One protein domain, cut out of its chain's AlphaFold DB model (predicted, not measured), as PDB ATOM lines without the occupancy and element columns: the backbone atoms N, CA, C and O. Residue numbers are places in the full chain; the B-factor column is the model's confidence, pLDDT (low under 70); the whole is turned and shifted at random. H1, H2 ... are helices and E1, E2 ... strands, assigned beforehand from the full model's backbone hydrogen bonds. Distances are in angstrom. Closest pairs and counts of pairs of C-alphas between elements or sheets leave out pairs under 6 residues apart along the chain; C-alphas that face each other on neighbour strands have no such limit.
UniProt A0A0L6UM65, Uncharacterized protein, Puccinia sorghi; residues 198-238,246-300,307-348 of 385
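This is residues 198 to 238, 246 to 300 and 307 to 348 of the 385 residues of an uncharacterized protein of Puccinia sorghi (UniProt A0A0L6UM65). A long, strongly twisted ribbon of strands makes the body: E2, E3 and E4 run side by side, E1 is added at one end and E7 at the other, and the sheet is curled like part of a barrel. Near the E7 end the small hairpin of E5 and E6 forms a separate arm whose loop, residues 325 to 330, sticks out. The printed part has 138 residues, with two named helices and seven named strands in the order H1 E1 E2 E3 E4 H2 E5 E6 E7. The large sheet runs E1 E2 E3 E4 E7 and the small one E5 E6, both antiparallel; the class is mostly strand, with 68 residues, under half, in named elements. The whole is loose, with a radius of gyration of the C-alphas of 18.9 A and spans of 51 by 46 by 31 A.

After residues 198 to 212, with no named element, look for H1, residues 213 to 218, which only grazes the large sheet with residues 214 to 216. E1, residues 223 to 227, is an edge strand beside E2, residues 248 to 259, where N 225 and O 256 are 2.9 A apart. E2 bends by 76 degrees at residue 252 and forms a hairpin with E3, residues 262 to 277; check N 255 and O 266, 2.8 A. E3 forms a hairpin with E4, residues 284 to 296, with N 269 and O 293 at 2.9 A; E2, E3 and E4 are a meander, each strand the antiparallel neighbour of the one before. E4 bends by 92 degrees at residue 290. H2, residues 310 to 313, is only just on this sheet, with 5 pairs of C-alphas within 10 A, and only grazes it. E5, residues 316 to 319, and E6, residues 335 to 338, form a hairpin, with N 318 and O 336 at 2.9 A; both are apart from E3 and E4. E7, residues 344 to 347, is the other edge strand, with N 286 of E4 and O 345 at 2.7 A. Every O i to N i+4 pair of H1 is within hydrogen-bond range; H2 is too short for one.

Find C-alpha 213 at (273.080, 203.655, 221.163), where H1 begins. E2 covers 29.1 A. E3 runs 43.8 A from C-alpha 262 at (267.523, 200.348, 202.178), and E4 spans 26.6 A. E7 ends at C-alpha 347, (244.057, 191.637, 227.871).

The farthest C-alphas, Pro 220 and Ser 327, are 55.1 A apart. Residues 239 to 245 and 301 to 306 are not printed, leaving gaps of 14.4 A and 19.9 A between C-alphas. The link from E5 to E6 is long. Low confidence falls mainly at residues 230 to 238 and 322 to 335.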
ATOM      1  N   GLN A 198     254.445 203.724 207.134       71.69
ATOM      2  CA  GLN A 198     254.538 204.914 207.988       71.69
ATOM      3  C   GLN A 198     253.319 205.830 207.787       71.69
ATOM      4  O   GLN A 198     253.004 206.212 206.660       71.69
ATOM      5  N   MET A 199     252.674 206.239 208.880       68.44
ATOM      6  CA  MET A 199     251.563 207.194 208.842       68.44
ATOM      7  C   MET A 199     252.080 208.638 208.791       68.44
ATOM      8  O   MET A 199     253.041 208.994 209.478       68.44
ATOM      9  N   GLN A 200     251.419 209.499 208.012       71.12
ATOM     10  CA  GLN A 200     251.711 210.934 207.986       71.12
ATOM     11  C   GLN A 200     251.080 211.611 209.210       71.12
ATOM     12  O   GLN A 200     249.927 212.028 209.185       71.12
ATOM     13  N   SER A 201     251.838 211.673 210.302       69.75
ATOM     14  CA  SER A 201     251.444 212.345 211.543       69.75
ATOM     15  C   SER A 201     252.658 213.046 212.166       69.75
ATOM     16  O   SER A 201     253.769 212.510 212.074       69.75
ATOM     17  N   PRO A 202     252.486 214.261 212.721       69.44
ATOM     18  CA  PRO A 202     253.577 214.992 213.356       69.44
ATOM     19  C   PRO A 202     253.977 214.310 214.670       69.44
ATOM     20  O   PRO A 202     253.109 213.875 215.416       69.44
ATOM     21  N   LEU A 203     255.284 214.227 214.934       70.44
ATOM     22  CA  LEU A 203     255.826 213.742 216.205       70.44
ATOM     23  C   LEU A 203     255.784 214.886 217.240       70.44
ATOM     24  O   LEU A 203     256.428 215.913 216.986       70.44
ATOM     25  N   PRO A 204     255.070 214.742 218.371       73.50
ATOM     26  CA  PRO A 204     255.038 215.753 219.426       73.50
ATOM     27  C   PRO A 204     256.430 215.992 220.034       73.50
ATOM     28  O   PRO A 204     257.247 215.078 220.140       73.50
ATOM     29  N   ASN A 205     256.731 217.234 220.425       72.50
ATOM     30  CA  ASN A 205     258.087 217.630 220.838       72.50
ATOM     31  C   ASN A 205     258.580 216.915 222.098       72.50
ATOM     32  O   ASN A 205     259.738 216.533 222.187       72.50
ATOM     33  N   ASP A 206     257.686 216.718 223.046       72.75
ATOM     34  CA  ASP A 206     257.891 216.066 224.333       72.75
ATOM     35  C   ASP A 206     257.860 214.525 224.232       72.75
ATOM     36  O   ASP A 206     257.913 213.812 225.223       72.75
ATOM     37  N   GLU A 207     257.726 213.983 223.015       72.38
ATOM     38  CA  GLU A 207     257.791 212.545 222.687       72.38
ATOM     39  C   GLU A 207     259.082 212.196 221.932       72.38
ATOM     40  O   GLU A 207     259.297 211.048 221.540       72.38
ATOM     41  N   LYS A 208     259.931 213.203 221.692       79.12
ATOM     42  CA  LYS A 208     261.212 213.043 221.015       79.12
ATOM     43  C   LYS A 208     262.203 212.349 221.932       79.12
ATOM     44  O   LYS A 208     262.470 212.817 223.032       79.12
ATOM     45  N   GLU A 209     262.801 211.297 221.407       85.75
ATOM     46  CA  GLU A 209     263.800 210.487 222.082       85.75
ATOM     47  C   GLU A 209     265.074 210.440 221.229       85.75
ATOM     48  O   GLU A 209     265.025 210.406 219.991       85.75
ATOM     49  N   ALA A 210     266.234 210.430 221.888       86.00
ATOM     50  CA  ALA A 210     267.504 210.220 221.205       86.00
ATOM     51  C   ALA A 210     267.538 208.838 220.527       86.00
ATOM     52  O   ALA A 210     266.912 207.877 220.973       86.00
ATOM     53  N   VAL A 211     268.288 208.721 219.430       86.88
ATOM     54  CA  VAL A 211     268.463 207.428 218.759       86.88
ATOM     55  C   VAL A 211     269.201 206.475 219.714       86.88
ATOM     56  O   VAL A 211     270.286 206.825 220.182       86.88
ATOM     57  N   PRO A 212     268.664 205.273 219.997       86.88
ATOM     58  CA  PRO A 212     269.295 204.326 220.906       86.88
ATOM     59  C   PRO A 212     270.721 203.969 220.475       86.88
ATOM     60  O   PRO A 212     270.946 203.602 219.319       86.88
ATOM     61  N   HIS A 213     271.669 203.987 221.420       86.94
ATOM     62  CA  HIS A 213     273.080 203.655 221.163       86.94
ATOM     63  C   HIS A 213     273.262 202.300 220.471       86.94
ATOM     64  O   HIS A 213     274.091 202.177 219.574       86.94
ATOM     65  N   TYR A 214     272.439 201.312 220.825       84.75
ATOM     66  CA  TYR A 214     272.432 200.002 220.179       84.75
ATOM     67  C   TYR A 214     272.181 200.082 218.664       84.75
ATOM     68  O   TYR A 214     272.860 199.396 217.906       84.75
ATOM     69  N   LEU A 215     271.256 200.931 218.194       85.44
ATOM     70  CA  LEU A 215     270.989 201.078 216.755       85.44
ATOM     71  C   LEU A 215     272.181 201.705 216.028       85.44
ATOM     72  O   LEU A 215     272.524 201.264 214.934       85.44
ATOM     73  N   ILE A 216     272.833 202.684 216.661       87.31
ATOM     74  CA  ILE A 216     274.029 203.345 216.125       87.31
ATOM     75  C   ILE A 216     275.194 202.350 216.025       87.31
ATOM     76  O   ILE A 216     275.877 202.305 215.006       87.31
ATOM     77  N   GLN A 217     275.402 201.531 217.063       87.31
ATOM     78  CA  GLN A 217     276.473 200.529 217.109       87.31
ATOM     79  C   GLN A 217     276.231 199.356 216.153       87.31
ATOM     80  O   GLN A 217     277.165 198.887 215.511       87.31
ATOM     81  N   THR A 218     274.986 198.884 216.053       85.44
ATOM     82  CA  THR A 218     274.633 197.710 215.237       85.44
ATOM     83  C   THR A 218     274.585 198.044 213.747       85.44
ATOM     84  O   THR A 218     274.903 197.196 212.916       85.44
ATOM     85  N   TYR A 219     274.201 199.276 213.395       84.88
ATOM     86  CA  TYR A 219     274.043 199.719 212.009       84.88
ATOM     87  C   TYR A 219     274.857 200.994 211.727       84.88
ATOM     88  O   TYR A 219     274.282 202.061 211.477       84.88
ATOM     89  N   PRO A 220     276.200 200.907 211.746       82.19
ATOM     90  CA  PRO A 220     277.049 202.042 211.412       82.19
ATOM     91  C   PRO A 220     276.779 202.496 209.968       82.19
ATOM     92  O   PRO A 220     276.755 201.688 209.041       82.19
ATOM     93  N   GLY A 221     276.543 203.797 209.776       83.00
ATOM     94  CA  GLY A 221     276.225 204.396 208.470       83.00
ATOM     95  C   GLY A 221     274.731 204.547 208.155       83.00
ATOM     96  O   GLY A 221     274.394 205.094 207.107       83.00
ATOM     97  N   TYR A 222     273.833 204.110 209.044       88.06
ATOM     98  CA  TYR A 222     272.403 204.398 208.929       88.06
ATOM     99  C   TYR A 222     272.062 205.775 209.515       88.06
ATOM    100  O   TYR A 222     272.461 206.108 210.630       88.06
ATOM    101  N   GLU A 223     271.253 206.548 208.793       88.31
ATOM    102  CA  GLU A 223     270.613 207.752 209.320       88.31
ATOM    103  C   GLU A 223     269.265 207.374 209.942       88.31
ATOM    104  O   GLU A 223     268.389 206.807 209.277       88.31
ATOM    105  N   PHE A 224     269.090 207.681 211.228       88.38
ATOM    106  CA  PHE A 224     267.885 207.337 211.975       88.38
ATOM    107  C   PHE A 224     267.006 208.558 212.224       88.38
ATOM    108  O   PHE A 224     267.452 209.577 212.743       88.38
ATOM    109  N   LYS A 225     265.713 208.412 211.926       88.06
ATOM    110  CA  LYS A 225     264.680 209.398 212.245       88.06
ATOM    111  C   LYS A 225     263.546 208.743 213.021       88.06
ATOM    112  O   LYS A 225     262.962 207.769 212.547       88.06
ATOM    113  N   GLN A 226     263.202 209.297 214.177       83.56
ATOM    114  CA  GLN A 226     262.033 208.857 214.934       83.56
ATOM    115  C   GLN A 226     260.738 209.173 214.165       83.56
ATOM    116  O   GLN A 226     260.618 210.224 213.524       83.56
ATOM    117  N   ILE A 227     259.776 208.254 214.207       80.00
ATOM    118  CA  ILE A 227     258.458 208.398 213.584       80.00
ATOM    119  C   ILE A 227     257.352 208.217 214.624       80.00
ATOM    120  O   ILE A 227     257.540 207.529 215.621       80.00
ATOM    121  N   HIS A 228     256.195 208.820 214.354       71.50
ATOM    122  CA  HIS A 228     255.077 208.861 215.297       71.50
ATOM    123  C   HIS A 228     254.203 207.600 215.263       71.50
ATOM    124  O   HIS A 228     253.916 206.993 216.286       71.50
ATOM    125  N   GLN A 229     253.782 207.174 214.068       70.12
ATOM    126  CA  GLN A 229     252.817 206.085 213.913       70.12
ATOM    127  C   GLN A 229     253.112 205.189 212.715       70.12
ATOM    128  O   GLN A 229     253.629 205.618 211.676       70.12
ATOM    129  N   LEU A 230     252.670 203.939 212.845       68.25
ATOM    130  CA  LEU A 230     252.823 202.899 211.845       68.25
ATOM    131  C   LEU A 230     251.511 202.146 211.617       68.25
ATOM    132  O   LEU A 230     250.782 201.838 212.558       68.25
ATOM    133  N   ARG A 231     251.237 201.790 210.362       67.88
ATOM    134  CA  ARG A 231     250.211 200.816 210.000       67.88
ATOM    135  C   ARG A 231     250.878 199.487 209.673       67.88
ATOM    136  O   ARG A 231     251.573 199.383 208.667       67.88
ATOM    137  N   ILE A 232     250.648 198.483 210.515       65.56
ATOM    138  CA  ILE A 232     251.361 197.205 210.421       65.56
ATOM    139  C   ILE A 232     250.794 196.298 209.328       65.56
ATOM    140  O   ILE A 232     251.589 195.693 208.640       65.56
ATOM    141  N   ASN A 233     249.472 196.258 209.105       63.44
ATOM    142  CA  ASN A 233     248.823 195.397 208.101       63.44
ATOM    143  C   ASN A 233     247.555 196.053 207.514       63.44
ATOM    144  O   ASN A 233     246.992 196.958 208.138       63.44
ATOM    145  N   VAL A 234     247.059 195.557 206.361       51.94
ATOM    146  CA  VAL A 234     245.735 195.947 205.817       51.94
ATOM    147  C   VAL A 234     244.641 195.577 206.822       51.94
ATOM    148  O   VAL A 234     243.888 196.463 207.217       51.94
ATOM    149  N   LYS A 235     244.556 194.291 207.225       51.50
ATOM    150  CA  LYS A 235     243.591 193.714 208.194       51.50
ATOM    151  C   LYS A 235     244.018 192.315 208.707       51.50
ATOM    152  O   LYS A 235     243.257 191.367 208.561       51.50
ATOM    153  N   ASP A 236     245.207 192.195 209.307       43.41
ATOM    154  CA  ASP A 236     245.764 190.946 209.882       43.41
ATOM    155  C   ASP A 236     245.878 189.767 208.885       43.41
ATOM    156  O   ASP A 236     244.963 188.958 208.733       43.41
ATOM    157  N   VAL A 237     247.041 189.625 208.235       29.81
ATOM    158  CA  VAL A 237     247.409 188.415 207.473       29.81
ATOM    159  C   VAL A 237     248.513 187.681 208.231       29.81
ATOM    160  O   VAL A 237     249.493 188.291 208.649       29.81
ATOM    161  N   VAL A 238     248.330 186.375 208.436       32.56
ATOM    162  CA  VAL A 238     249.226 185.509 209.219       32.56
ATOM    163  C   VAL A 238     250.142 184.724 208.275       32.56
ATOM    164  O   VAL A 238     249.618 183.938 207.484       32.56
ATOM    165  N   ARG A 246     258.258 184.354 221.218       76.62
ATOM    166  CA  ARG A 246     257.390 185.521 221.023       76.62
ATOM    167  C   ARG A 246     257.178 186.215 222.357       76.62
ATOM    168  O   ARG A 246     256.920 185.551 223.354       76.62
ATOM    169  N   PHE A 247     257.218 187.539 222.348       83.94
ATOM    170  CA  PHE A 247     256.927 188.373 223.510       83.94
ATOM    171  C   PHE A 247     255.789 189.348 223.194       83.94
ATOM    172  O   PHE A 247     255.534 189.679 222.033       83.94
ATOM    173  N   ILE A 248     255.094 189.802 224.237       87.44
ATOM    174  CA  ILE A 248     254.119 190.889 224.141       87.44
ATOM    175  C   ILE A 248     254.843 192.167 224.544       87.44
ATOM    176  O   ILE A 248     255.468 192.223 225.599       87.44
ATOM    177  N   GLY A 249     254.783 193.178 223.685       85.81
ATOM    178  CA  GLY A 249     255.472 194.441 223.893       85.81
ATOM    179  C   GLY A 249     254.544 195.626 223.695       85.81
ATOM    180  O   GLY A 249     253.732 195.649 222.769       85.81
ATOM    181  N   GLN A 250     254.689 196.618 224.557       85.19
ATOM    182  CA  GLN A 250     254.083 197.926 224.402       85.19
ATOM    183  C   GLN A 250     255.055 198.831 223.645       85.19
ATOM    184  O   GLN A 250     256.213 198.939 224.031       85.19
ATOM    185  N   VAL A 251     254.609 199.459 222.555       85.19
ATOM    186  CA  VAL A 251     255.458 200.344 221.743       85.19
ATOM    187  C   VAL A 251     255.754 201.633 222.491       85.19
ATOM    188  O   VAL A 251     254.837 202.408 222.740       85.19
ATOM    189  N   GLU A 252     257.031 201.863 222.794       81.44
ATOM    190  CA  GLU A 252     257.509 203.146 223.315       81.44
ATOM    191  C   GLU A 252     257.842 204.087 222.156       81.44
ATOM    192  O   GLU A 252     257.316 205.192 222.061       81.44
ATOM    193  N   TYR A 253     258.694 203.625 221.237       81.62
ATOM    194  CA  TYR A 253     259.284 204.473 220.207       81.62
ATOM    195  C   TYR A 253     259.540 203.701 218.916       81.62
ATOM    196  O   TYR A 253     259.801 202.495 218.922       81.62
ATOM    197  N   ILE A 254     259.505 204.423 217.797       84.62
ATOM    198  CA  ILE A 254     259.712 203.867 216.462       84.62
ATOM    199  C   ILE A 254     260.752 204.712 215.727       84.62
ATOM    200  O   ILE A 254     260.599 205.926 215.608       84.62
ATOM    201  N   TRP A 255     261.775 204.072 215.165       85.62
ATOM    202  CA  TRP A 255     262.789 204.720 214.335       85.62
ATOM    203  C   TRP A 255     262.788 204.155 212.927       85.62
ATOM    204  O   TRP A 255     262.715 202.947 212.706       85.62
ATOM    205  N   LYS A 256     262.937 205.047 211.957       88.19
ATOM    206  CA  LYS A 256     263.224 204.723 210.568       88.19
ATOM    207  C   LYS A 256     264.712 204.903 210.325       88.19
ATOM    208  O   LYS A 256     265.192 206.033 210.346       88.19
ATOM    209  N   GLY A 257     265.409 203.799 210.098       87.06
ATOM    210  CA  GLY A 257     266.792 203.797 209.638       87.06
ATOM    211  C   GLY A 257     266.841 203.803 208.114       87.06
ATOM    212  O   GLY A 257     266.090 203.064 207.469       87.06
ATOM    213  N   LYS A 258     267.711 204.629 207.536       88.69
ATOM    214  CA  LYS A 258     267.989 204.654 206.098       88.69
ATOM    215  C   LYS A 258     269.485 204.543 205.838       88.69
ATOM    216  O   LYS A 258     270.259 205.288 206.427       88.69
ATOM    217  N   ALA A 259     269.860 203.683 204.899       85.81
ATOM    218  CA  ALA A 259     271.199 203.648 204.327       85.81
ATOM    219  C   ALA A 259     271.101 203.346 202.832       85.81
ATOM    220  O   ALA A 259     270.493 202.350 202.443       85.81
ATOM    221  N   GLN A 260     271.704 204.198 201.999       82.75
ATOM    222  CA  GLN A 260     271.683 204.073 200.535       82.75
ATOM    223  C   GLN A 260     270.249 203.841 199.997       82.75
ATOM    224  O   GLN A 260     269.421 204.749 200.063       82.75
ATOM    225  N   ASN A 261     269.945 202.623 199.527       78.00
ATOM    226  CA  ASN A 261     268.645 202.207 198.983       78.00
ATOM    227  C   ASN A 261     267.800 201.349 199.945       78.00
ATOM    228  O   ASN A 261     266.738 200.862 199.561       78.00
ATOM    229  N   GLN A 262     268.245 201.137 201.183       79.44
ATOM    230  CA  GLN A 262     267.523 200.348 202.178       79.44
ATOM    231  C   GLN A 262     266.879 201.255 203.225       79.44
ATOM    232  O   GLN A 262     267.490 202.195 203.737       79.44
ATOM    233  N   SER A 263     265.624 200.955 203.565       83.56
ATOM    234  CA  SER A 263     264.936 201.587 204.687       83.56
ATOM    235  C   SER A 263     264.294 200.534 205.573       83.56
ATOM    236  O   SER A 263     263.503 199.727 205.087       83.56
ATOM    237  N   CYS A 264     264.591 200.592 206.866       86.06
ATOM    238  CA  CYS A 264     264.083 199.664 207.868       86.06
ATOM    239  C   CYS A 264     263.426 200.430 209.015       86.06
ATOM    240  O   CYS A 264     263.791 201.566 209.323       86.06
ATOM    241  N   LEU A 265     262.441 199.797 209.645       84.44
ATOM    242  CA  LEU A 265     261.732 200.335 210.798       84.44
ATOM    243  C   LEU A 265     262.057 199.495 212.026       84.44
ATOM    244  O   LEU A 265     261.874 198.279 212.002       84.44
ATOM    245  N   TYR A 266     262.510 200.163 213.077       86.06
ATOM    246  CA  TYR A 266     262.921 199.583 214.348       86.06
ATOM    247  C   TYR A 266     262.015 200.100 215.451       86.06
ATOM    248  O   TYR A 266     261.621 201.266 215.438       86.06
ATOM    249  N   ILE A 267     261.684 199.234 216.396       84.81
ATOM    250  CA  ILE A 267     260.722 199.517 217.449       84.81
ATOM    251  C   ILE A 267     261.349 199.154 218.787       84.81
ATOM    252  O   ILE A 267     261.855 198.042 218.943       84.81
ATOM    253  N   LYS A 268     261.284 200.094 219.734       84.69
ATOM    254  CA  LYS A 268     261.575 199.854 221.150       84.69
ATOM    255  C   LYS A 268     260.281 199.567 221.885       84.69
ATOM    256  O   LYS A 268     259.277 200.259 221.687       84.69
ATOM    257  N   LEU A 269     260.321 198.532 222.709       87.12
ATOM    258  CA  LEU A 269     259.162 197.979 223.387       87.12
ATOM    259  C   LEU A 269     259.431 197.853 224.884       87.12
ATOM    260  O   LEU A 269     260.503 197.390 225.261       87.12
ATOM    261  N   THR A 270     258.440 198.142 225.720       86.88
ATOM    262  CA  THR A 270     258.396 197.630 227.097       86.88
ATOM    263  C   THR A 270     257.787 196.228 227.070       86.88
ATOM    264  O   THR A 270     256.722 196.040 226.476       86.88
ATOM    265  N   LEU A 271     258.439 195.232 227.671       89.44
ATOM    266  CA  LEU A 271     257.996 193.836 227.617       89.44
ATOM    267  C   LEU A 271     256.983 193.488 228.713       89.44
ATOM    268  O   LEU A 271     257.096 193.909 229.865       89.44
ATOM    269  N   PHE A 272     256.007 192.659 228.344       89.12
ATOM    270  CA  PHE A 272     254.941 192.183 229.215       89.12
ATOM    271  C   PHE A 272     254.783 190.665 229.131       89.12
ATOM    272  O   PHE A 272     254.796 190.083 228.046       89.12
ATOM    273  N   ASN A 273     254.513 190.049 230.283       89.19
ATOM    274  CA  ASN A 273     254.054 188.666 230.369       89.19
ATOM    275  C   ASN A 273     252.555 188.605 230.646       89.19
ATOM    276  O   ASN A 273     251.982 189.485 231.288       89.19
ATOM    277  N   VAL A 274     251.918 187.532 230.183       90.00
ATOM    278  CA  VAL A 274     250.523 187.244 230.519       90.00
ATOM    279  C   VAL A 274     250.481 186.654 231.927       90.00
ATOM    280  O   VAL A 274     251.003 185.568 232.167       90.00
ATOM    281  N   GLY A 275     249.863 187.379 232.853       90.56
ATOM    282  CA  GLY A 275     249.605 186.934 234.217       90.56
ATOM    283  C   GLY A 275     248.303 186.135 234.358       90.56
ATOM    284  O   GLY A 275     247.608 185.871 233.369       90.56
ATOM    285  N   PRO A 276     247.941 185.738 235.591       92.31
ATOM    286  CA  PRO A 276     246.681 185.056 235.875       92.31
ATOM    287  C   PRO A 276     245.435 185.901 235.553       92.31
ATOM    288  O   PRO A 276     245.502 187.058 235.135       92.31
ATOM    289  N   LEU A 277     244.259 185.291 235.720       93.62
ATOM    290  CA  LEU A 277     242.983 185.975 235.531       93.62
ATOM    291  C   LEU A 277     242.754 187.002 236.644       93.62
ATOM    292  O   LEU A 277     242.902 186.708 237.827       93.62
ATOM    293  N   HIS A 278     242.356 188.205 236.250       93.19
ATOM    294  CA  HIS A 278     241.956 189.264 237.157       93.19
ATOM    295  C   HIS A 278     240.610 188.923 237.809       93.19
ATOM    296  O   HIS A 278     239.629 188.700 237.101       93.19
ATOM    297  N   ASN A 279     240.529 188.960 239.141       91.12
ATOM    298  CA  ASN A 279     239.334 188.541 239.893       91.12
ATOM    299  C   ASN A 279     238.052 189.284 239.482       91.12
ATOM    300  O   ASN A 279     236.985 188.688 239.418       91.12
ATOM    301  N   PHE A 280     238.162 190.583 239.193       90.69
ATOM    302  CA  PHE A 280     237.020 191.408 238.789       90.69
ATOM    303  C   PHE A 280     236.623 191.242 237.311       90.69
ATOM    304  O   PHE A 280     235.472 190.949 237.009       90.69
ATOM    305  N   TYR A 281     237.561 191.421 236.374       90.31
ATOM    306  CA  TYR A 281     237.264 191.347 234.939       90.31
ATOM    307  C   TYR A 281     237.144 189.919 234.396       90.31
ATOM    308  O   TYR A 281     236.603 189.733 233.309       90.31
ATOM    309  N   ASN A 282     237.667 188.924 235.118       91.69
ATOM    310  CA  ASN A 282     237.835 187.548 234.655       91.69
ATOM    311  C   ASN A 282     238.563 187.469 233.298       91.69
ATOM    312  O   ASN A 282     238.158 186.765 232.373       91.69
ATOM    313  N   MET A 283     239.631 188.256 233.169       93.31
ATOM    314  CA  MET A 283     240.499 188.342 231.994       93.31
ATOM    315  C   MET A 283     241.955 188.422 232.453       93.31
ATOM    316  O   MET A 283     242.221 188.897 233.554       93.31
ATOM    317  N   ASN A 284     242.899 187.962 231.634       93.19
ATOM    318  CA  ASN A 284     244.319 187.993 231.990       93.19
ATOM    319  C   ASN A 284     244.824 189.429 232.151       93.19
ATOM    320  O   ASN A 284     244.580 190.260 231.274       93.19
ATOM    321  N   PHE A 285     245.572 189.707 233.218       92.06
ATOM    322  CA  PHE A 285     246.374 190.928 233.274       92.06
ATOM    323  C   PHE A 285     247.720 190.730 232.578       92.06
ATOM    324  O   PHE A 285     248.232 189.617 232.473       92.06
ATOM    325  N   LEU A 286     248.287 191.820 232.086       89.25
ATOM    326  CA  LEU A 286     249.633 191.894 231.555       89.25
ATOM    327  C   LEU A 286     250.543 192.487 232.626       89.25
ATOM    328  O   LEU A 286     250.273 193.564 233.157       89.25
ATOM    329  N   VAL A 287     251.617 191.765 232.930       86.00
ATOM    330  CA  VAL A 287     252.613 192.137 233.935       86.00
ATOM    331  C   VAL A 287     253.814 192.733 233.237       86.00
ATOM    332  O   VAL A 287     254.505 192.026 232.498       86.00
ATOM    333  N   ASN A 288     254.078 194.010 233.499       87.44
ATOM    334  CA  ASN A 288     255.293 194.669 233.041       87.44
ATOM    335  C   ASN A 288     256.521 193.941 233.615       87.44
ATOM    336  O   ASN A 288     256.613 193.746 234.827       87.44
ATOM    337  N   GLN A 289     257.437 193.514 232.747       86.69
ATOM    338  CA  GLN A 289     258.673 192.835 233.153       86.69
ATOM    339  C   GLN A 289     259.784 193.813 233.562       86.69
ATOM    340  O   GLN A 289     260.808 193.392 234.081       86.69
ATOM    341  N   ASN A 290     259.582 195.119 233.355       86.44
ATOM    342  CA  ASN A 290     260.608 196.164 233.434       86.44
ATOM    343  C   ASN A 290     261.808 195.886 232.511       86.44
ATOM    344  O   ASN A 290     262.917 196.357 232.753       86.44
ATOM    345  N   GLU A 291     261.568 195.128 231.443       89.44
ATOM    346  CA  GLU A 291     262.544 194.803 230.413       89.44
ATOM    347  C   GLU A 291     262.204 195.540 229.121       89.44
ATOM    348  O   GLU A 291     261.035 195.753 228.784       89.44
ATOM    349  N   VAL A 292     263.247 195.904 228.381       88.56
ATOM    350  CA  VAL A 292     263.125 196.565 227.086       88.56
ATOM    351  C   VAL A 292     263.428 195.562 225.981       88.56
ATOM    352  O   VAL A 292     264.483 194.933 225.970       88.56
ATOM    353  N   GLY A 293     262.515 195.452 225.021       86.25
ATOM    354  CA  GLY A 293     262.697 194.703 223.786       86.25
ATOM    355  C   GLY A 293     262.992 195.618 222.601       86.25
ATOM    356  O   GLY A 293     262.571 196.775 222.565       86.25
ATOM    357  N   MET A 294     263.675 195.071 221.597       86.19
ATOM    358  CA  MET A 294     263.869 195.707 220.296       86.19
ATOM    359  C   MET A 294     263.471 194.727 219.197       86.19
ATOM    360  O   MET A 294     263.864 193.563 219.235       86.19
ATOM    361  N   CYS A 295     262.721 195.191 218.202       83.81
ATOM    362  CA  CYS A 295     262.405 194.396 217.017       83.81
ATOM    363  C   CYS A 295     262.307 195.268 215.766       83.81
ATOM    364  O   CYS A 295     262.242 196.502 215.835       83.81
ATOM    365  N   ARG A 296     262.284 194.628 214.598       85.19
ATOM    366  CA  ARG A 296     261.903 195.301 213.358       85.19
ATOM    367  C   ARG A 296     260.391 195.301 213.225       85.19
ATOM    368  O   ARG A 296     259.718 194.335 213.563       85.19
ATOM    369  N   ALA A 297     259.845 196.347 212.624       80.56
ATOM    370  CA  ALA A 297     258.403 196.450 212.445       80.56
ATOM    371  C   ALA A 297     257.797 195.313 211.600       80.56
ATOM    372  O   ALA A 297     256.641 194.952 211.801       80.56
ATOM    373  N   VAL A 298     258.585 194.730 210.689       80.62
ATOM    374  CA  VAL A 298     258.201 193.560 209.878       80.62
ATOM    375  C   VAL A 298     258.055 192.269 210.695       80.62
ATOM    376  O   VAL A 298     257.496 191.299 210.201       80.62
ATOM    377  N   GLU A 299     258.553 192.242 211.934       82.25
ATOM    378  CA  GLU A 299     258.464 191.090 212.842       82.25
ATOM    379  C   GLU A 299     257.188 191.129 213.699       82.25
ATOM    380  O   GLU A 299     256.876 190.151 214.381       82.25
ATOM    381  N   ILE A 300     256.418 192.227 213.663       80.38
ATOM    382  CA  ILE A 300     255.147 192.304 214.386       80.38
ATOM    383  C   ILE A 300     254.095 191.448 213.683       80.38
ATOM    384  O   ILE A 300     253.688 191.718 212.555       80.38
ATOM    385  N   GLN A 307     243.263 197.031 227.936       84.75
ATOM    386  CA  GLN A 307     242.623 198.132 228.659       84.75
ATOM    387  C   GLN A 307     243.338 198.345 229.989       84.75
ATOM    388  O   GLN A 307     243.801 197.380 230.585       84.75
ATOM    389  N   HIS A 308     243.450 199.583 230.462       86.19
ATOM    390  CA  HIS A 308     244.035 199.850 231.780       86.19
ATOM    391  C   HIS A 308     243.183 199.221 232.892       86.19
ATOM    392  O   HIS A 308     241.950 199.263 232.818       86.19
ATOM    393  N   ASP A 309     243.822 198.658 233.920       87.19
ATOM    394  CA  ASP A 309     243.137 198.153 235.117       87.19
ATOM    395  C   ASP A 309     242.657 199.307 236.015       87.19
ATOM    396  O   ASP A 309     243.168 199.582 237.102       87.19
ATOM    397  N   CYS A 310     241.631 200.008 235.536       85.00
ATOM    398  CA  CYS A 310     241.051 201.142 236.243       85.00
ATOM    399  C   CYS A 310     240.375 200.742 237.555       85.00
ATOM    400  O   CYS A 310     240.236 201.587 238.442       85.00
ATOM    401  N   PHE A 311     239.913 199.491 237.658       85.69
ATOM    402  CA  PHE A 311     239.229 198.989 238.841       85.69
ATOM    403  C   PHE A 311     240.198 198.878 240.017       85.69
ATOM    404  O   PHE A 311     239.942 199.481 241.056       85.69
ATOM    405  N   SER A 312     241.333 198.199 239.844       88.25
ATOM    406  CA  SER A 312     242.318 198.054 240.923       88.25
ATOM    407  C   SER A 312     243.042 199.365 241.222       88.25
ATOM    408  O   SER A 312     243.244 199.718 242.386       88.25
ATOM    409  N   ALA A 313     243.378 200.139 240.183       85.69
ATOM    410  CA  ALA A 313     244.062 201.420 240.344       85.69
ATOM    411  C   ALA A 313     243.168 202.514 240.963       85.69
ATOM    412  O   ALA A 313     243.670 203.542 241.430       85.69
ATOM    413  N   ASN A 314     241.844 202.319 241.007       85.81
ATOM    414  CA  ASN A 314     240.875 203.325 241.450       85.81
ATOM    415  C   ASN A 314     241.092 204.672 240.735       85.81
ATOM    416  O   ASN A 314     241.306 205.701 241.383       85.81
ATOM    417  N   CYS A 315     241.125 204.641 239.399       83.44
ATOM    418  CA  CYS A 315     241.384 205.814 238.562       83.44
ATOM    419  C   CYS A 315     240.351 206.928 238.789       83.44
ATOM    420  O   CYS A 315     239.172 206.664 239.041       83.44
ATOM    421  N   SER A 316     240.800 208.177 238.676       80.38
ATOM    422  CA  SER A 316     239.993 209.351 239.015       80.38
ATOM    423  C   SER A 316     239.270 209.904 237.792       80.38
ATOM    424  O   SER A 316     239.800 209.887 236.684       80.38
ATOM    425  N   PHE A 317     238.073 210.450 237.992       79.50
ATOM    426  CA  PHE A 317     237.409 211.270 236.981       79.50
ATOM    427  C   PHE A 317     237.838 212.724 237.158       79.50
ATOM    428  O   PHE A 317     237.696 213.273 238.249       79.50
ATOM    429  N   ILE A 318     238.339 213.344 236.095       79.88
ATOM    430  CA  ILE A 318     238.701 214.763 236.080       79.88
ATOM    431  C   ILE A 318     237.879 215.505 235.032       79.88
ATOM    432  O   ILE A 318     237.437 214.918 234.040       79.88
ATOM    433  N   ASN A 319     237.680 216.806 235.245       79.25
ATOM    434  CA  ASN A 319     237.136 217.664 234.201       79.25
ATOM    435  C   ASN A 319     238.109 217.682 233.028       79.25
ATOM    436  O   ASN A 319     239.319 217.791 233.214       79.25
ATOM    437  N   ASN A 320     237.568 217.546 231.827       73.56
ATOM    438  CA  ASN A 320     238.381 217.561 230.633       73.56
ATOM    439  C   ASN A 320     238.916 218.981 230.408       73.56
ATOM    440  O   ASN A 320     238.101 219.897 230.279       73.56
ATOM    441  N   PRO A 321     240.246 219.176 230.367       71.75
ATOM    442  CA  PRO A 321     240.830 220.493 230.139       71.75
ATOM    443  C   PRO A 321     240.626 220.983 228.700       71.75
ATOM    444  O   PRO A 321     240.831 222.163 228.431       71.75
ATOM    445  N   ALA A 322     240.225 220.100 227.777       68.69
ATOM    446  CA  ALA A 322     240.059 220.445 226.375       68.69
ATOM    447  C   ALA A 322     238.970 221.519 226.169       68.69
ATOM    448  O   ALA A 322     237.905 221.461 226.800       68.69
ATOM    449  N   PRO A 323     239.195 222.474 225.246       65.06
ATOM    450  CA  PRO A 323     238.273 223.571 225.011       65.06
ATOM    451  C   PRO A 323     236.895 223.060 224.572       65.06
ATOM    452  O   PRO A 323     236.756 222.257 223.646       65.06
ATOM    453  N   HIS A 324     235.858 223.553 225.249       60.00
ATOM    454  CA  HIS A 324     234.461 223.253 224.957       60.00
ATOM    455  C   HIS A 324     233.817 224.434 224.230       60.00
ATOM    456  O   HIS A 324     233.592 225.489 224.820       60.00
ATOM    457  N   ASN A 325     233.445 224.241 222.967       62.28
ATOM    458  CA  ASN A 325     232.725 225.250 222.199       62.28
ATOM    459  C   ASN A 325     231.225 224.968 222.276       62.28
ATOM    460  O   ASN A 325     230.744 223.988 221.708       62.28
ATOM    461  N   ASN A 326     230.459 225.825 222.956       54.62
ATOM    462  CA  ASN A 326     229.025 225.620 223.236       54.62
ATOM    463  C   ASN A 326     228.129 225.413 221.990       54.62
ATOM    464  O   ASN A 326     226.980 225.008 222.141       54.62
ATOM    465  N   SER A 327     228.652 225.635 220.781       48.94
ATOM    466  CA  SER A 327     227.893 225.648 219.525       48.94
ATOM    467  C   SER A 327     228.242 224.522 218.538       48.94
ATOM    468  O   SER A 327     227.776 224.575 217.403       48.94
ATOM    469  N   GLN A 328     229.055 223.519 218.908       38.81
ATOM    470  CA  GLN A 328     229.428 222.430 217.987       38.81
ATOM    471  C   GLN A 328     229.093 221.024 218.504       38.81
ATOM    472  O   GLN A 328     229.417 220.632 219.628       38.81
ATOM    473  N   GLU A 329     228.479 220.229 217.626       37.91
ATOM    474  CA  GLU A 329     228.358 218.784 217.781       37.91
ATOM    475  C   GLU A 329     229.751 218.147 217.637       37.91
ATOM    476  O   GLU A 329     230.419 218.322 216.621       37.91
ATOM    477  N   GLY A 330     230.209 217.416 218.659       46.12
ATOM    478  CA  GLY A 330     231.549 216.811 218.677       46.12
ATOM    479  C   GLY A 330     232.530 217.409 219.684       46.12
ATOM    480  O   GLY A 330     233.706 217.053 219.645       46.12
ATOM    481  N   ASN A 331     232.056 218.259 220.601       51.50
ATOM    482  CA  ASN A 331     232.843 218.660 221.762       51.50
ATOM    483  C   ASN A 331     233.468 217.449 222.481       51.50
ATOM    484  O   ASN A 331     232.818 216.397 222.585       51.50
ATOM    485  N   PRO A 332     234.691 217.601 223.014       57.16
ATOM    486  CA  PRO A 332     235.300 216.572 223.840       57.16
ATOM    487  C   PRO A 332     234.395 216.261 225.053       57.16
ATOM    488  O   PRO A 332     233.535 217.060 225.410       57.16
ATOM    489  N   PRO A 333     234.477 215.070 225.663       61.62
ATOM    490  CA  PRO A 333     233.650 214.758 226.827       61.62
ATOM    491  C   PRO A 333     234.018 215.691 227.983       61.62
ATOM    492  O   PRO A 333     235.198 215.872 228.234       61.62
ATOM    493  N   ARG A 334     233.040 216.232 228.724       66.19
ATOM    494  CA  ARG A 334     233.295 217.150 229.860       66.19
ATOM    495  C   ARG A 334     234.124 216.533 230.982       66.19
ATOM    496  O   ARG A 334     234.740 217.252 231.760       66.19
ATOM    497  N   THR A 335     234.116 215.211 231.079       65.44
ATOM    498  CA  THR A 335     234.809 214.453 232.115       65.44
ATOM    499  C   THR A 335     235.570 213.314 231.454       65.44
ATOM    500  O   THR A 335     235.020 212.618 230.597       65.44
ATOM    501  N   ILE A 336     236.823 213.124 231.851       71.62
ATOM    502  CA  ILE A 336     237.697 212.042 231.386       71.62
ATOM    503  C   ILE A 336     238.210 211.235 232.577       71.62
ATOM    504  O   ILE A 336     238.208 211.711 233.711       71.62
ATOM    505  N   ILE A 337     238.631 209.999 232.314       73.06
ATOM    506  CA  ILE A 337     239.322 209.175 233.307       73.06
ATOM    507  C   ILE A 337     240.806 209.530 233.243       73.06
ATOM    508  O   ILE A 337     241.418 209.428 232.182       73.06
ATOM    509  N   GLN A 338     241.371 209.930 234.375       80.31
ATOM    510  CA  GLN A 338     242.805 210.054 234.570       80.31
ATOM    511  C   GLN A 338     243.328 208.745 235.162       80.31
ATOM    512  O   GLN A 338     242.991 208.376 236.294       80.31
ATOM    513  N   HIS A 339     244.130 208.030 234.378       80.31
ATOM    514  CA  HIS A 339     244.808 206.823 234.837       80.31
ATOM    515  C   HIS A 339     245.897 207.194 235.851       80.31
ATOM    516  O   HIS A 339     246.597 208.188 235.670       80.31
ATOM    517  N   LYS A 340     246.014 206.427 236.943       75.25
ATOM    518  CA  LYS A 340     247.023 206.690 237.987       75.25
ATOM    519  C   LYS A 340     248.420 206.195 237.623       75.25
ATOM    520  O   LYS A 340     249.401 206.723 238.135       75.25
ATOM    521  N   ASP A 341     248.495 205.171 236.784       75.50
ATOM    522  CA  ASP A 341     249.733 204.562 236.320       75.50
ATOM    523  C   ASP A 341     249.536 203.933 234.936       75.50
ATOM    524  O   ASP A 341     248.408 203.790 234.467       75.50
ATOM    525  N   ASP A 342     250.647 203.525 234.327       69.81
ATOM    526  CA  ASP A 342     250.714 202.794 233.059       69.81
ATOM    527  C   ASP A 342     251.339 201.401 233.254       69.81
ATOM    528  O   ASP A 342     252.130 200.922 232.442       69.81
ATOM    529  N   LYS A 343     251.060 200.752 234.393       72.56
ATOM    530  CA  LYS A 343     251.779 199.527 234.785       72.56
ATOM    531  C   LYS A 343     250.968 198.255 234.613       72.56
ATOM    532  O   LYS A 343     251.545 197.205 234.328       72.56
ATOM    533  N   THR A 344     249.653 198.337 234.787       78.00
ATOM    534  CA  THR A 344     248.771 197.166 234.784       78.00
ATOM    535  C   THR A 344     247.696 197.289 233.719       78.00
ATOM    536  O   THR A 344     246.819 198.156 233.776       78.00
ATOM    537  N   TYR A 345     247.743 196.371 232.759       88.50
ATOM    538  CA  TYR A 345     246.777 196.290 231.671       88.50
ATOM    539  C   TYR A 345     246.043 194.955 231.706       88.50
ATOM    540  O   TYR A 345     246.581 193.945 232.141       88.50
ATOM    541  N   ILE A 346     244.818 194.933 231.204       90.94
ATOM    542  CA  ILE A 346     243.974 193.757 231.049       90.94
ATOM    543  C   ILE A 346     243.901 193.410 229.566       90.94
ATOM    544  O   ILE A 346     243.538 194.249 228.738       90.94
ATOM    545  N   LEU A 347     244.221 192.163 229.220       90.69
ATOM    546  CA  LEU A 347     244.057 191.637 227.871       90.69
ATOM    547  C   LEU A 347     242.564 191.490 227.562       90.69
ATOM    548  O   LEU A 347     241.868 190.673 228.166       90.69
ATOM    549  N   ASN A 348     242.060 192.268 226.603       88.81
ATOM    550  CA  ASN A 348     240.631 192.334 226.321       88.81
ATOM    551  C   ASN A 348     240.132 191.056 225.624       88.81
ATOM    552  O   ASN A 348     240.248 190.908 224.401       88.81
TER     553      ASN A 348